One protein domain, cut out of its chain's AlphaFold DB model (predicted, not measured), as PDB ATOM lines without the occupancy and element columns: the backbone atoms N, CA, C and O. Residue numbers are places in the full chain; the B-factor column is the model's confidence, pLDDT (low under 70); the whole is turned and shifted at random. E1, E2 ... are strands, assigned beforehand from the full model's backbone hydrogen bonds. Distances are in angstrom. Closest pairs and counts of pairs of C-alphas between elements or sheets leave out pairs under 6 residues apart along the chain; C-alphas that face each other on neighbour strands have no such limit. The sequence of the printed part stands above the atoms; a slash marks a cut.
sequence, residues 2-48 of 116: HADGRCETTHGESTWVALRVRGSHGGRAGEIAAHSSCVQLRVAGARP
ATOM      1  N   HIS A   2     -42.655 -12.625 -53.789       59.19
ATOM      2  CA  HIS A   2     -41.520 -11.699 -53.817       59.19
ATOM      3  C   HIS A   2     -42.084 -10.316 -53.488       59.19
ATOM      4  O   HIS A   2     -43.026  -9.893 -54.149       59.19
ATOM      5  N   ALA A   3     -41.593  -9.675 -52.430       66.44
ATOM      6  CA  ALA A   3     -42.004  -8.322 -52.071       66.44
ATOM      7  C   ALA A   3     -40.960  -7.344 -52.610       66.44
ATOM      8  O   ALA A   3     -39.777  -7.470 -52.287       66.44
ATOM      9  N   ASP A   4     -41.389  -6.402 -53.440       76.50
ATOM     10  CA  ASP A   4     -40.586  -5.277 -53.899       76.50
ATOM     11  C   ASP A   4     -41.148  -3.958 -53.355       76.50
ATOM     12  O   ASP A   4     -42.305  -3.851 -52.949       76.50
ATOM     13  N   GLY A   5     -40.281  -2.955 -53.274       78.06
ATOM     14  CA  GLY A   5     -40.629  -1.628 -52.800       78.06
ATOM     15  C   GLY A   5     -39.598  -0.626 -53.288       78.06
ATOM     16  O   GLY A   5     -38.413  -0.943 -53.409       78.06
ATOM     17  N   ARG A   6     -40.054   0.591 -53.575       85.12
ATOM     18  CA  ARG A   6     -39.209   1.697 -54.020       85.12
ATOM     19  C   ARG A   6     -39.457   2.906 -53.136       85.12
ATOM     20  O   ARG A   6     -40.597   3.220 -52.807       85.12
ATOM     21  N   CYS A   7     -38.382   3.592 -52.787       85.38
ATOM     22  CA  CYS A   7     -38.429   4.934 -52.237       85.38
ATOM     23  C   CYS A   7     -37.414   5.806 -52.971       85.38
ATOM     24  O   CYS A   7     -36.440   5.308 -53.538       85.38
ATOM     25  N   GLU A   8     -37.664   7.106 -52.967       88.75
ATOM     26  CA  GLU A   8     -36.739   8.107 -53.478       88.75
ATOM     27  C   GLU A   8     -36.363   9.026 -52.323       88.75
ATOM     28  O   GLU A   8     -37.197   9.358 -51.480       88.75
ATOM     29  N   THR A   9     -35.088   9.387 -52.255       86.19
ATOM     30  CA  THR A   9     -34.564  10.305 -51.247       86.19
ATOM     31  C   THR A   9     -33.484  11.168 -51.869       86.19
ATOM     32  O   THR A   9     -32.750  10.730 -52.757       86.19
ATOM     33  N   THR A  10     -33.360  12.390 -51.375       85.19
ATOM     34  CA  THR A  10     -32.165  13.208 -51.570       85.19
ATOM     35  C   THR A  10     -31.072  12.750 -50.606       85.19
ATOM     36  O   THR A  10     -31.367  12.161 -49.564       85.19
ATOM     37  N   HIS A  11     -29.812  13.013 -50.945       80.94
ATOM     38  CA  HIS A  11     -28.682  12.827 -50.034       80.94
ATOM     39  C   HIS A  11     -28.072  14.194 -49.722       80.94
ATOM     40  O   HIS A  11     -28.101  15.087 -50.570       80.94
ATOM     41  N   GLY A  12     -27.585  14.356 -48.493       80.81
ATOM     42  CA  GLY A  12     -26.788  15.515 -48.100       80.81
ATOM     43  C   GLY A  12     -25.309  15.255 -48.369       80.81
ATOM     44  O   GLY A  12     -24.949  14.559 -49.313       80.81
ATOM     45  N   GLU A  13     -24.442  15.754 -47.494       79.88
ATOM     46  CA  GLU A  13     -23.000  15.476 -47.566       79.88
ATOM     47  C   GLU A  13     -22.666  14.000 -47.292       79.88
ATOM     48  O   GLU A  13     -21.661  13.484 -47.787       79.88
ATOM     49  N   SER A  14     -23.536  13.305 -46.549       82.75
ATOM     50  CA  SER A  14     -23.424  11.868 -46.320       82.75
ATOM     51  C   SER A  14     -24.055  11.062 -47.448       82.75
ATOM     52  O   SER A  14     -25.157  11.349 -47.921       82.75
ATOM     53  N   THR A  15     -23.379   9.978 -47.825       87.38
ATOM     54  CA  THR A  15     -23.911   8.962 -48.741       87.38
ATOM     55  C   THR A  15     -24.342   7.686 -48.034       87.38
ATOM     56  O   THR A  15     -24.700   6.713 -48.700       87.38
ATOM     57  N   TRP A  16     -24.332   7.664 -46.703       89.56
ATOM     58  CA  TRP A  16     -24.809   6.527 -45.925       89.56
ATOM     59  C   TRP A  16     -26.295   6.666 -45.619       89.56
ATOM     60  O   TRP A  16     -26.768   7.710 -45.182       89.56
ATOM     61  N   VAL A  17     -27.045   5.593 -45.857       88.69
ATOM     62  CA  VAL A  17     -28.490   5.547 -45.628       88.69
ATOM     63  C   VAL A  17     -28.843   4.291 -44.847       88.69
ATOM     64  O   VAL A  17     -28.399   3.190 -45.171       88.69
ATOM     65  N   ALA A  18     -29.691   4.447 -43.832       86.69
ATOM     66  CA  ALA A  18     -30.314   3.328 -43.142       86.69
ATOM     67  C   ALA A  18     -31.604   2.923 -43.869       86.69
ATOM     68  O   ALA A  18     -32.602   3.642 -43.851       86.69
ATOM     69  N   LEU A  19     -31.598   1.748 -44.495       85.25
ATOM     70  CA  LEU A  19     -32.778   1.160 -45.116       85.25
ATOM     71  C   LEU A  19     -33.480   0.250 -44.111       85.25
ATOM     72  O   LEU A  19     -32.912  -0.764 -43.711       85.25
ATOM     73  N   ARG A  20     -34.729   0.568 -43.747       82.69
ATOM     74  CA  ARG A  20     -35.591  -0.328 -42.964       82.69
ATOM     75  C   ARG A  20     -36.652  -0.956 -43.855       82.69
ATOM     76  O   ARG A  20     -37.581  -0.275 -44.283       82.69
ATOM     77  N   VAL A  21     -36.561  -2.265 -44.052       78.00
ATOM     78  CA  VAL A  21     -37.597  -3.060 -44.717       78.00
ATOM     79  C   VAL A  21     -38.489  -3.674 -43.648       78.00
ATOM     80  O   VAL A  21     -37.996  -4.380 -42.767       78.00
ATOM     81  N   ARG A  22     -39.792  -3.386 -43.705       76.25
ATOM     82  CA  ARG A  22     -40.805  -4.029 -42.858       76.25
ATOM     83  C   ARG A  22     -41.383  -5.233 -43.602       76.25
ATOM     84  O   ARG A  22     -41.660  -5.140 -44.792       76.25
ATOM     85  N   GLY A  23     -41.582  -6.333 -42.898       69.56
ATOM     86  CA  GLY A  23     -42.209  -7.556 -43.380       69.56
ATOM     87  C   GLY A  23     -43.092  -8.177 -42.300       69.56
ATOM     88  O   GLY A  23     -43.161  -7.684 -41.177       69.56
ATOM     89  N   SER A  24     -43.751  -9.279 -42.642       71.50
ATOM     90  CA  SER A  24     -44.542 -10.114 -41.734       71.50
ATOM     91  C   SER A  24     -44.269 -11.574 -42.095       71.50
ATOM     92  O   SER A  24     -44.199 -11.903 -43.281       71.50
ATOM     93  N   HIS A  25     -44.062 -12.437 -41.098       64.69
ATOM     94  CA  HIS A  25     -43.783 -13.857 -41.335       64.69
ATOM     95  C   HIS A  25     -45.072 -14.676 -41.508       64.69
ATOM     96  O   HIS A  25     -45.051 -15.684 -42.209       64.69
ATOM     97  N   GLY A  26     -46.190 -14.243 -40.913       71.12
ATOM     98  CA  GLY A  26     -47.484 -14.932 -40.947       71.12
ATOM     99  C   GLY A  26     -48.633 -14.147 -41.590       71.12
ATOM    100  O   GLY A  26     -49.772 -14.604 -41.531       71.12
ATOM    101  N   GLY A  27     -48.380 -12.967 -42.164       65.94
ATOM    102  CA  GLY A  27     -49.401 -12.105 -42.779       65.94
ATOM    103  C   GLY A  27     -50.389 -11.478 -41.785       65.94
ATOM    104  O   GLY A  27     -51.438 -10.980 -42.191       65.94
ATOM    105  N   ARG A  28     -50.095 -11.519 -40.480       68.69
ATOM    106  CA  ARG A  28     -50.983 -11.013 -39.427       68.69
ATOM    107  C   ARG A  28     -50.817  -9.507 -39.234       68.69
ATOM    108  O   ARG A  28     -49.701  -9.002 -39.121       68.69
ATOM    109  N   ALA A  29     -51.937  -8.793 -39.126       57.91
ATOM    110  CA  ALA A  29     -51.939  -7.378 -38.771       57.91
ATOM    111  C   ALA A  29     -51.231  -7.165 -37.416       57.91
ATOM    112  O   ALA A  29     -51.575  -7.810 -36.428       57.91
ATOM    113  N   GLY A  30     -50.225  -6.284 -37.387       57.19
ATOM    114  CA  GLY A  30     -49.411  -5.994 -36.197       57.19
ATOM    115  C   GLY A  30     -48.115  -6.807 -36.069       57.19
ATOM    116  O   GLY A  30     -47.273  -6.466 -35.241       57.19
ATOM    117  N   GLU A  31     -47.897  -7.828 -36.902       62.00
ATOM    118  CA  GLU A  31     -46.640  -8.578 -36.921       62.00
ATOM    119  C   GLU A  31     -45.586  -7.824 -37.746       62.00
ATOM    120  O   GLU A  31     -45.603  -7.848 -38.976       62.00
ATOM    121  N   ILE A  32     -44.667  -7.128 -37.070       57.84
ATOM    122  CA  ILE A  32     -43.585  -6.381 -37.722       57.84
ATOM    123  C   ILE A  32     -42.287  -7.175 -37.596       57.84
ATOM    124  O   ILE A  32     -41.579  -7.089 -36.595       57.84
ATOM    125  N   ALA A  33     -41.932  -7.902 -38.649       67.81
ATOM    126  CA  ALA A  33     -40.534  -8.195 -38.917       67.81
ATOM    127  C   ALA A  33     -39.903  -6.932 -39.509       67.81
ATOM    128  O   ALA A  33     -40.472  -6.323 -40.412       67.81
ATOM    129  N   ALA A  34     -38.746  -6.500 -39.025       63.72
ATOM    130  CA  ALA A  34     -38.035  -5.395 -39.651       63.72
ATOM    131  C   ALA A  34     -36.554  -5.721 -39.749       63.72
ATOM    132  O   ALA A  34     -35.927  -6.079 -38.755       63.72
ATOM    133  N   HIS A  35     -35.997  -5.558 -40.945       71.75
ATOM    134  CA  HIS A  35     -34.558  -5.562 -41.139       71.75
ATOM    135  C   HIS A  35     -34.118  -4.141 -41.463       71.75
ATOM    136  O   HIS A  35     -34.555  -3.555 -42.454       71.75
ATOM    137  N   SER A  36     -33.239  -3.600 -40.622       75.88
ATOM    138  CA  SER A  36     -32.503  -2.374 -40.918       75.88
ATOM    139  C   SER A  36     -31.117  -2.727 -41.451       75.88
ATOM    140  O   SER A  36     -30.431  -3.547 -40.846       75.88
ATOM    141  N   SER A  37     -30.715  -2.144 -42.576       77.38
ATOM    142  CA  SER A  37     -29.367  -2.259 -43.143       77.38
ATOM    143  C   SER A  37     -28.798  -0.868 -43.390       77.38
ATOM    144  O   SER A  37     -29.470  -0.034 -43.992       77.38
ATOM    145  N   CYS A  38     -27.563  -0.620 -42.959       84.94
ATOM    146  CA  CYS A  38     -26.819   0.568 -43.370       84.94
ATOM    147  C   CYS A  38     -26.185   0.307 -44.742       84.94
ATOM    148  O   CYS A  38     -25.493  -0.697 -44.925       84.94
ATOM    149  N   VAL A  39     -26.444   1.176 -45.717       86.56
ATOM    150  CA  VAL A  39     -25.934   1.055 -47.087       86.56
ATOM    151  C   VAL A  39     -25.282   2.356 -47.531       86.56
ATOM    152  O   VAL A  39     -25.765   3.440 -47.219       86.56
ATOM    153  N   GLN A  40     -24.198   2.251 -48.297       88.56
ATOM    154  CA  GLN A  40     -23.573   3.407 -48.936       88.56
ATOM    155  C   GLN A  40     -24.110   3.568 -50.361       88.56
ATOM    156  O   GLN A  40     -24.008   2.644 -51.178       88.56
ATOM    157  N   LEU A  41     -24.635   4.748 -50.674       87.88
ATOM    158  CA  LEU A  41     -25.084   5.116 -52.009       87.88
ATOM    159  C   LEU A  41     -23.899   5.295 -52.964       87.88
ATOM    160  O   LEU A  41     -22.817   5.752 -52.591       87.88
ATOM    161  N   ARG A  42     -24.123   4.963 -54.240       87.69
ATOM    162  CA  ARG A  42     -23.246   5.388 -55.335       87.69
ATOM    163  C   ARG A  42     -23.915   6.536 -56.070       87.69
ATOM    164  O   ARG A  42     -25.006   6.358 -56.601       87.69
ATOM    165  N   VAL A  43     -23.249   7.681 -56.127       84.56
ATOM    166  CA  VAL A  43     -23.757   8.887 -56.791       84.56
ATOM    167  C   VAL A  43     -22.969   9.071 -58.077       84.56
ATOM    168  O   VAL A  43     -21.740   9.101 -58.042       84.56
ATOM    169  N   ALA A  44     -23.666   9.104 -59.218       85.56
ATOM    170  CA  ALA A  44     -23.051   9.180 -60.549       85.56
ATOM    171  C   ALA A  44     -21.920   8.145 -60.770       85.56
ATOM    172  O   ALA A  44     -20.890   8.426 -61.372       85.56
ATOM    173  N   GLY A  45     -22.076   6.932 -60.224       83.56
ATOM    174  CA  GLY A  45     -21.076   5.861 -60.316       83.56
ATOM    175  C   GLY A  45     -19.899   5.973 -59.335       83.56
ATOM    176  O   GLY A  45     -19.219   4.968 -59.097       83.56
ATOM    177  N   ALA A  46     -19.695   7.119 -58.688       77.88
ATOM    178  CA  ALA A  46     -18.703   7.289 -57.632       77.88
ATOM    179  C   ALA A  46     -19.237   6.815 -56.272       77.88
ATOM    180  O   ALA A  46     -20.436   6.602 -56.084       77.88
ATOM    181  N   ARG A  47     -18.331   6.633 -55.309       78.81
ATOM    182  CA  ARG A  47     -18.662   6.524 -53.880       78.81
ATOM    183  C   ARG A  47     -18.171   7.807 -53.221       78.81
ATOM    184  O   ARG A  47     -17.001   7.832 -52.840       78.81
ATOM    185  N   PRO A  48     -18.994   8.872 -53.169       77.25
ATOM    186  CA  PRO A  48     -18.606  10.080 -52.464       77.25
ATOM    187  C   PRO A  48     -18.208   9.712 -51.042       77.25
ATOM    188  O   PRO A  48     -18.899   8.947 -50.361       77.25
TER     189      PRO A  48
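What this domain is: This is residues 2 to 48 of the 116 residues of an uncharacterized protein of Chloroflexi bacterium (UniProt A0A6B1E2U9). With little regular structure, this is a long two-stranded hairpin, E1 and E2, with the stretch of residues 2 to 15 folding back along its length and a short tail after E2. The printed part has 47 residues with two named strands, E1 then E2, antiparallel, and no named helix. The class is all strand, though the strands hold only 16 of the 47 residues. It is only just loose, close to extended, with a radius of gyration of the C-alphas of 14.1 A, a rod spanning 41 by 17 by 14 A.

How they stand to each other: E1, residues 16 to 23, and E2, residues 33 to 40, are antiparallel neighbours in a hairpin, at 160 degrees between their directions. The C-alphas of Arg 20 and Ser 36 face each other at 4.2 A. Within hydrogen-bond range are N 19 and O 37, 2.8 A, and N 23 and O 33, 2.7 A.

Where its parts are: E1 begins at C-alpha 16 (-24.809, 6.527, -45.925) and is 22.5 A long. E2 is 22.9 A long and ends at C-alpha 40 (-23.573, 3.407, -48.936).

The domain as a whole: The C-alphas farthest apart, Arg 28 and Ala 46, are 41.3 A apart. The printed part has no cut, and the link E1 to E2, 9 residues, is short. Mean pLDDT of the printed part is 77.4; residues 2 to 3, 23, 25 and 27 to 34 are under 70.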